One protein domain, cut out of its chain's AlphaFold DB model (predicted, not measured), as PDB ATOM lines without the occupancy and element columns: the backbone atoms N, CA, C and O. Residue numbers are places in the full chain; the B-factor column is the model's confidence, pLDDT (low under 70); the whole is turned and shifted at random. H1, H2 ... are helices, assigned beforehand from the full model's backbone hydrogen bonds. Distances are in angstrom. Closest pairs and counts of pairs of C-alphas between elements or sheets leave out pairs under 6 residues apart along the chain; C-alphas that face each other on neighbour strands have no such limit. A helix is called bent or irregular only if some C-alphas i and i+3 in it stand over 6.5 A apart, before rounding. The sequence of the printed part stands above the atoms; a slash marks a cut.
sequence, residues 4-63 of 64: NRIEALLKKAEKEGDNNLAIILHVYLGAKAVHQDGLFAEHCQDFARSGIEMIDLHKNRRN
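AT A GLANCE: This is residues 4 to 63 of the 64 residues of an uncharacterized protein of Parcubacteria group bacterium (UniProt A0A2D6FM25). Two shorter helices, H1 and H2, lie side by side as a hairpin, and a much longer helix, H3, folds back from the far end of H2 and spreads away from it as an open V. H1 is on the other side of H2 from H3, and the second part of H3 sticks out from the body as a long arm, residues 45 to 63 standing free. The printed part has 60 residues with three named helices in the order H1, H2, H3 and no named strand, and its class is all helix. It is only just loose, close to extended, with a radius of gyration of the C-alphas of 15.2 A. Its outline is flat, with spans of 46 by 28 by 13 A, and the arm of H3 makes much of the length.

IN THESE COORDINATES: H1 is residues 4 to 16, beginning at C-alpha 4 at (-18.778, -20.575, 41.887) and measuring 18.6 A from first to last C-alpha. H2 is residues 19 to 33, 20.9 A long, and ends at C-alpha 33 at (-23.718, -10.845, 48.309). H3 is residues 37 to 62, the longest helix with 26 residues and 37.9 A, and ends at C-alpha 62 at (-29.828, 7.391, 8.660). No helix is bent or irregular.

HOW THE PARTS SIT: H1 and H2 form a helical hairpin and touch, with 14 pairs of C-alphas within 8 A. Their closest C-alphas are those of Ala 13 and Ala 22, 5.3 A apart. They run opposite ways at a shallow tilt of 24 degrees, and their centres are 10.2 A apart. H2 and H3 form a second helical hairpin, but they touch with residues 28 to 31 of H2 and 37 to 40 of H3 alone. The closest C-alphas there are those of Ala 31 and Asp 37, 4.9 A apart. They run opposite ways at a shallow tilt of 33 degrees, only just short of steep, and their centres are 19.0 A apart. H1 and H3 are apart. In H1, H2 and H3 every O i to N i+4 pair is within hydrogen-bond range.

THE WHOLE: The C-alphas of Asn 4 and Asn 63, the two farthest apart, are 46.9 A from each other. Without the stretch that stands free, residues 45 to 63, the body has 41 residues, spans 28 by 20 by 11 A and has a radius of gyration of 10.4 A. The printed part has no cut, and the links H1 to H2 and H2 to H3 are both tight, with 2 and 3 residues. The mean pLDDT of the printed part is 91.6; residues 60 to 63 are under 70.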
ATOM      1  N   ASN A   4     -20.094 -20.063  42.279       86.31
ATOM      2  CA  ASN A   4     -18.778 -20.575  41.887       86.31
ATOM      3  C   ASN A   4     -18.557 -20.546  40.364       86.31
ATOM      4  O   ASN A   4     -17.429 -20.425  39.890       86.31
ATOM      5  N   ARG A   5     -19.632 -20.645  39.567       92.94
ATOM      6  CA  ARG A   5     -19.539 -20.540  38.100       92.94
ATOM      7  C   ARG A   5     -19.332 -19.099  37.644       92.94
ATOM      8  O   ARG A   5     -18.657 -18.882  36.646       92.94
ATOM      9  N   ILE A   6     -19.912 -18.135  38.353       94.00
ATOM     10  CA  ILE A   6     -19.779 -16.712  38.031       94.00
ATOM     11  C   ILE A   6     -18.385 -16.209  38.390       94.00
ATOM     12  O   ILE A   6     -17.764 -15.529  37.584       94.00
ATOM     13  N   GLU A   7     -17.850 -16.615  39.539       95.38
ATOM     14  CA  GLU A   7     -16.471 -16.293  39.922       95.38
ATOM     15  C   GLU A   7     -15.448 -16.868  38.934       95.38
ATOM     16  O   GLU A   7     -14.465 -16.212  38.593       95.38
ATOM     17  N   ALA A   8     -15.684 -18.082  38.425       96.25
ATOM     18  CA  ALA A   8     -14.835 -18.670  37.391       96.25
ATOM     19  C   ALA A   8     -14.891 -17.878  36.071       96.25
ATOM     20  O   ALA A   8     -13.858 -17.673  35.434       96.25
ATOM     21  N   LEU A   9     -16.081 -17.414  35.674       96.75
ATOM     22  CA  LEU A   9     -16.254 -16.553  34.500       96.75
ATOM     23  C   LEU A   9     -15.573 -15.198  34.684       96.75
ATOM     24  O   LEU A   9     -14.927 -14.724  33.756       96.75
ATOM     25  N   LEU A  10     -15.662 -14.616  35.879       97.12
ATOM     26  CA  LEU A  10     -15.009 -13.356  36.208       97.12
ATOM     27  C   LEU A  10     -13.489 -13.476  36.069       97.12
ATOM     28  O   LEU A  10     -12.884 -12.714  35.321       97.12
ATOM     29  N   LYS A  11     -12.882 -14.494  36.692       97.19
ATOM     30  CA  LYS A  11     -11.435 -14.746  36.578       97.19
ATOM     31  C   LYS A  11     -10.989 -14.946  35.131       97.19
ATOM     32  O   LYS A  11      -9.889 -14.549  34.755       97.19
ATOM     33  N   LYS A  12     -11.829 -15.589  34.313       97.94
ATOM     34  CA  LYS A  12     -11.566 -15.753  32.882       97.94
ATOM     35  C   LYS A  12     -11.600 -14.403  32.154       97.94
ATOM     36  O   LYS A  12     -10.656 -14.110  31.431       97.94
ATOM     37  N   ALA A  13     -12.633 -13.592  32.383       97.94
ATOM     38  CA  ALA A  13     -12.778 -12.269  31.778       97.94
ATOM     39  C   ALA A  13     -11.601 -11.343  32.134       97.94
ATOM     40  O   ALA A  13     -11.024 -10.718  31.250       97.94
ATOM     41  N   GLU A  14     -11.177 -11.335  33.402       97.38
ATOM     42  CA  GLU A  14      -9.998 -10.585  33.861       97.38
ATOM     43  C   GLU A  14      -8.717 -11.041  33.147       97.38
ATOM     44  O   GLU A  14      -7.928 -10.215  32.692       97.38
ATOM     45  N   LYS A  15      -8.521 -12.357  32.993       98.06
ATOM     46  CA  LYS A  15      -7.353 -12.917  32.297       98.06
ATOM     47  C   LYS A  15      -7.331 -12.572  30.804       98.06
ATOM     48  O   LYS A  15      -6.256 -12.405  30.235       98.06
ATOM     49  N   GLU A  16      -8.496 -12.516  30.171       97.94
ATOM     50  CA  GLU A  16      -8.648 -12.223  28.741       97.94
ATOM     51  C   GLU A  16      -8.665 -10.715  28.442       97.94
ATOM     52  O   GLU A  16      -8.632 -10.323  27.277       97.94
ATOM     53  N   GLY A  17      -8.674  -9.863  29.474       97.56
ATOM     54  CA  GLY A  17      -8.774  -8.411  29.318       97.56
ATOM     55  C   GLY A  17     -10.168  -7.939  28.895       97.56
ATOM     56  O   GLY A  17     -10.315  -6.808  28.428       97.56
ATOM     57  N   ASP A  18     -11.196  -8.778  29.054       97.81
ATOM     58  CA  ASP A  18     -12.591  -8.405  28.812       97.81
ATOM     59  C   ASP A  18     -13.129  -7.598  30.002       97.81
ATOM     60  O   ASP A  18     -13.880  -8.077  30.858       97.81
ATOM     61  N   ASN A  19     -12.682  -6.344  30.070       96.50
ATOM     62  CA  ASN A  19     -12.964  -5.442  31.183       96.50
ATOM     63  C   ASN A  19     -14.466  -5.189  31.357       96.50
ATOM     64  O   ASN A  19     -14.946  -5.101  32.484       96.50
ATOM     65  N   ASN A  20     -15.222  -5.101  30.258       96.56
ATOM     66  CA  ASN A  20     -16.660  -4.847  30.317       96.56
ATOM     67  C   ASN A  20     -17.395  -6.026  30.959       96.56
ATOM     68  O   ASN A  20     -18.218  -5.827  31.855       96.56
ATOM     69  N   LEU A  21     -17.070  -7.252  30.542       95.94
ATOM     70  CA  LEU A  21     -17.642  -8.444  31.153       95.94
ATOM     71  C   LEU A  21     -17.214  -8.574  32.620       95.94
ATOM     72  O   LEU A  21     -18.057  -8.849  33.475       95.94
ATOM     73  N   ALA A  22     -15.938  -8.333  32.932       97.56
ATOM     74  CA  ALA A  22     -15.433  -8.387  34.301       97.56
ATOM     75  C   ALA A  22     -16.171  -7.406  35.231       97.56
ATOM     76  O   ALA A  22     -16.592  -7.796  36.320       97.56
ATOM     77  N   ILE A  23     -16.405  -6.168  34.782       96.56
ATOM     78  CA  ILE A  23     -17.175  -5.163  35.530       96.56
ATOM     79  C   ILE A  23     -18.589  -5.673  35.825       96.56
ATOM     80  O   ILE A  23     -19.015  -5.660  36.978       96.56
ATOM     81  N   ILE A  24     -19.308  -6.169  34.812       95.50
ATOM     82  CA  ILE A  24     -20.687  -6.655  34.985       95.50
ATOM     83  C   ILE A  24     -20.740  -7.816  35.987       95.50
ATOM     84  O   ILE A  24     -21.620  -7.851  36.851       95.50
ATOM     85  N   LEU A  25     -19.795  -8.757  35.902       96.19
ATOM     86  CA  LEU A  25     -19.748  -9.916  36.796       96.19
ATOM     87  C   LEU A  25     -19.407  -9.521  38.241       96.19
ATOM     88  O   LEU A  25     -20.029 -10.054  39.161       96.19
ATOM     89  N   HIS A  26     -18.493  -8.567  38.450       96.56
ATOM     90  CA  HIS A  26     -18.204  -8.002  39.777       96.56
ATOM     91  C   HIS A  26     -19.440  -7.354  40.396       96.56
ATOM     92  O   HIS A  26     -19.785  -7.648  41.540       96.56
ATOM     93  N   VAL A  27     -20.144  -6.514  39.632       95.88
ATOM     94  CA  VAL A  27     -21.348  -5.828  40.119       95.88
ATOM     95  C   VAL A  27     -22.439  -6.837  40.477       95.88
ATOM     96  O   VAL A  27     -23.034  -6.733  41.549       95.88
ATOM     97  N   TYR A  28     -22.660  -7.858  39.642       95.56
ATOM     98  CA  TYR A  28     -23.622  -8.918  39.948       95.56
ATOM     99  C   TYR A  28     -23.259  -9.687  41.227       95.56
ATOM    100  O   TYR A  28     -24.130  -9.929  42.064       95.56
ATOM    101  N   LEU A  29     -21.989 -10.076  41.399       95.31
ATOM    102  CA  LEU A  29     -21.536 -10.783  42.604       95.31
ATOM    103  C   LEU A  29     -21.712  -9.924  43.858       95.31
ATOM    104  O   LEU A  29     -22.217 -10.426  44.863       95.31
ATOM    105  N   GLY A  30     -21.366  -8.636  43.783       95.62
ATOM    106  CA  GLY A  30     -21.588  -7.675  44.862       95.62
ATOM    107  C   GLY A  30     -23.069  -7.543  45.218       95.62
ATOM    108  O   GLY A  30     -23.433  -7.717  46.379       95.62
ATOM    109  N   ALA A  31     -23.935  -7.337  44.220       96.31
ATOM    110  CA  ALA A  31     -25.383  -7.249  44.411       96.31
ATOM    111  C   ALA A  31     -25.950  -8.524  45.050       96.31
ATOM    112  O   ALA A  31     -26.746  -8.460  45.986       96.31
ATOM    113  N   LYS A  32     -25.495  -9.696  44.600       94.31
ATOM    114  CA  LYS A  32     -25.911 -10.982  45.158       94.31
ATOM    115  C   LYS A  32     -25.458 -11.182  46.602       94.31
ATOM    116  O   LYS A  32     -26.222 -11.723  47.395       94.31
ATOM    117  N   ALA A  33     -24.246 -10.747  46.948       95.69
ATOM    118  CA  ALA A  33     -23.718 -10.845  48.309       95.69
ATOM    119  C   ALA A  33     -24.541 -10.032  49.323       95.69
ATOM    120  O   ALA A  33     -24.589 -10.394  50.494       95.69
ATOM    121  N   VAL A  34     -25.220  -8.974  48.868       96.94
ATOM    122  CA  VAL A  34     -26.119  -8.142  49.686       96.94
ATOM    123  C   VAL A  34     -27.608  -8.400  49.417       96.94
ATOM    124  O   VAL A  34     -28.450  -7.616  49.846       96.94
ATOM    125  N   HIS A  35     -27.951  -9.489  48.715       96.25
ATOM    126  CA  HIS A  35     -29.332  -9.868  48.368       96.25
ATOM    127  C   HIS A  35     -30.117  -8.813  47.562       96.25
ATOM    128  O   HIS A  35     -31.338  -8.713  47.666       96.25
ATOM    129  N   GLN A  36     -29.420  -8.030  46.736       97.00
ATOM    130  CA  GLN A  36     -29.995  -7.039  45.818       97.00
ATOM    131  C   GLN A  36     -29.878  -7.455  44.343       97.00
ATOM    132  O   GLN A  36     -29.988  -6.627  43.440       97.00
ATOM    133  N   ASP A  37     -29.670  -8.741  44.058       94.12
ATOM    134  CA  ASP A  37     -29.542  -9.246  42.689       94.12
ATOM    135  C   ASP A  37     -30.818  -9.060  41.849       94.12
ATOM    136  O   ASP A  37     -30.725  -8.931  40.629       94.12
ATOM    137  N   GLY A  38     -31.989  -8.954  42.489       95.81
ATOM    138  CA  GLY A  38     -33.238  -8.566  41.824       95.81
ATOM    139  C   GLY A  38     -33.215  -7.137  41.273       95.81
ATOM    140  O   GLY A  38     -33.543  -6.932  40.107       95.81
ATOM    141  N   LEU A  39     -32.755  -6.167  42.072       94.81
ATOM    142  CA  LEU A  39     -32.650  -4.760  41.661       94.81
ATOM    143  C   LEU A  39     -31.624  -4.582  40.537       94.81
ATOM    144  O   LEU A  39     -31.859  -3.871  39.563       94.81
ATOM    145  N   PHE A  40     -30.491  -5.281  40.640       95.00
ATOM    146  CA  PHE A  40     -29.508  -5.324  39.563       95.00
ATOM    147  C   PHE A  40     -30.125  -5.842  38.252       95.00
ATOM    148  O   PHE A  40     -29.926  -5.242  37.196       95.00
ATOM    149  N   ALA A  41     -30.900  -6.929  38.313       94.75
ATOM    150  CA  ALA A  41     -31.544  -7.496  37.133       94.75
ATOM    151  C   ALA A  41     -32.569  -6.540  36.503       94.75
ATOM    152  O   ALA A  41     -32.623  -6.448  35.276       94.75
ATOM    153  N   GLU A  42     -33.345  -5.823  37.318       96.38
ATOM    154  CA  GLU A  42     -34.289  -4.795  36.862       96.38
ATOM    155  C   GLU A  42     -33.563  -3.678  36.102       96.38
ATOM    156  O   GLU A  42     -33.873  -3.418  34.940       96.38
ATOM    157  N   HIS A  43     -32.497  -3.117  36.682       95.19
ATOM    158  CA  HIS A  43     -31.696  -2.089  36.014       95.19
ATOM    159  C   HIS A  43     -31.073  -2.569  34.699       95.19
ATOM    160  O   HIS A  43     -31.033  -1.815  33.726       95.19
ATOM    161  N   CYS A  44     -30.605  -3.818  34.632       94.06
ATOM    162  CA  CYS A  44     -30.101  -4.382  33.380       94.06
ATOM    163  C   CYS A  44     -31.193  -4.483  32.305       94.06
ATOM    164  O   CYS A  44     -30.917  -4.225  31.132       94.06
ATOM    165  N   GLN A  45     -32.419  -4.855  32.683       94.12
ATOM    166  CA  GLN A  45     -33.544  -4.940  31.749       94.12
ATOM    167  C   GLN A  45     -33.959  -3.562  31.236       94.12
ATOM    168  O   GLN A  45     -34.153  -3.399  30.029       94.12
ATOM    169  N   ASP A  46     -34.050  -2.575  32.124       95.00
ATOM    170  CA  ASP A  46     -34.401  -1.205  31.755       95.00
ATOM    171  C   ASP A  46     -33.349  -0.596  30.832       95.00
ATOM    172  O   ASP A  46     -33.683  -0.068  29.769       95.00
ATOM    173  N   PHE A  47     -32.066  -0.759  31.170       91.62
ATOM    174  CA  PHE A  47     -30.967  -0.308  30.319       91.62
ATOM    175  C   PHE A  47     -31.036  -0.933  28.919       91.62
ATOM    176  O   PHE A  47     -30.898  -0.229  27.917       91.62
ATOM    177  N   ALA A  48     -31.290  -2.243  28.830       90.62
ATOM    178  CA  ALA A  48     -31.424  -2.928  27.548       90.62
ATOM    179  C   ALA A  48     -32.609  -2.392  26.727       90.62
ATOM    180  O   ALA A  48     -32.475  -2.191  25.519       90.62
ATOM    181  N   ARG A  49     -33.749  -2.111  27.374       92.00
ATOM    182  CA  ARG A  49     -34.937  -1.545  26.718       92.00
ATOM    183  C   ARG A  49     -34.658  -0.152  26.159       92.00
ATOM    184  O   ARG A  49     -34.875   0.075  24.971       92.00
ATOM    185  N   SER A  50     -34.099   0.745  26.970       92.06
ATOM    186  CA  SER A  50     -33.731   2.096  26.524       92.06
ATOM    187  C   SER A  50     -32.659   2.077  25.430       92.06
ATOM    188  O   SER A  50     -32.674   2.906  24.520       92.06
ATOM    189  N   GLY A  51     -31.740   1.109  25.473       89.00
ATOM    190  CA  GLY A  51     -30.744   0.908  24.423       89.00
ATOM    191  C   GLY A  51     -31.366   0.562  23.066       89.00
ATOM    192  O   GLY A  51     -30.943   1.111  22.048       89.00
ATOM    193  N   ILE A  52     -32.390  -0.298  23.043       87.81
ATOM    194  CA  ILE A  52     -33.113  -0.661  21.811       87.81
ATOM    195  C   ILE A  52     -33.799   0.569  21.207       87.81
ATOM    196  O   ILE A  52     -33.609   0.852  20.025       87.81
ATOM    197  N   GLU A  53     -34.507   1.349  22.026       87.12
ATOM    198  CA  GLU A  53     -35.172   2.583  21.585       87.12
ATOM    199  C   GLU A  53     -34.175   3.575  20.966       87.12
ATOM    200  O   GLU A  53     -34.430   4.163  19.910       87.12
ATOM    201  N   MET A  54     -32.992   3.721  21.574       85.69
ATOM    202  CA  MET A  54     -31.933   4.572  21.031       85.69
ATOM    203  C   MET A  54     -31.351   4.045  19.718       85.69
ATOM    204  O   MET A  54     -31.062   4.846  18.822       85.69
ATOM    205  N   ILE A  55     -31.168   2.731  19.576       87.12
ATOM    206  CA  ILE A  55     -30.685   2.121  18.330       87.12
ATOM    207  C   ILE A  55     -31.682   2.372  17.197       87.12
ATOM    208  O   ILE A  55     -31.272   2.760  16.099       87.12
ATOM    209  N   ASP A  56     -32.975   2.201  17.457       84.94
ATOM    210  CA  ASP A  56     -34.022   2.399  16.456       84.94
ATOM    211  C   ASP A  56     -34.125   3.869  16.027       84.94
ATOM    212  O   ASP A  56     -34.180   4.167  14.829       84.94
ATOM    213  N   LEU A  57     -34.019   4.807  16.976       82.62
ATOM    214  CA  LEU A  57     -33.909   6.240  16.681       82.62
ATOM    215  C   LEU A  57     -32.710   6.562  15.775       82.62
ATOM    216  O   LEU A  57     -32.835   7.352  14.835       82.62
ATOM    217  N   HIS A  58     -31.548   5.951  16.022       81.06
ATOM    218  CA  HIS A  58     -30.351   6.174  15.204       81.06
ATOM    219  C   HIS A  58     -30.460   5.560  13.804       81.06
ATOM    220  O   HIS A  58     -30.002   6.173  12.838       81.06
ATOM    221  N   LYS A  59     -31.072   4.379  13.664       78.19
ATOM    222  CA  LYS A  59     -31.304   3.751  12.353       78.19
ATOM    223  C   LYS A  59     -32.264   4.572  11.496       78.19
ATOM    224  O   LYS A  59     -31.974   4.813  10.327       78.19
ATOM    225  N   ASN A  60     -33.349   5.069  12.084       67.31
ATOM    226  CA  ASN A  60     -34.347   5.862  11.366       67.31
ATOM    227  C   ASN A  60     -33.816   7.236  10.928       67.31
ATOM    228  O   ASN A  60     -34.207   7.734   9.879       67.31
ATOM    229  N   ARG A  61     -32.865   7.824  11.670       66.75
ATOM    230  CA  ARG A  61     -32.166   9.059  11.263       66.75
ATOM    231  C   ARG A  61     -31.200   8.886  10.088       66.75
ATOM    232  O   ARG A  61     -30.846   9.883   9.479       66.75
ATOM    233  N   ARG A  62     -30.735   7.668   9.792       58.97
ATOM    234  CA  ARG A  62     -29.828   7.391   8.660       58.97
ATOM    235  C   ARG A  62     -30.555   7.146   7.334       58.97
ATOM    236  O   ARG A  62     -29.902   7.174   6.298       58.97
ATOM    237  N   ASN A  63     -31.860   6.880   7.383       55.09
ATOM    238  CA  ASN A  63     -32.691   6.564   6.216       55.09
ATOM    239  C   ASN A  63     -33.516   7.762   5.696       55.09
ATOM    240  O   ASN A  63     -34.253   7.587   4.728       55.09
TER     241      ASN A  63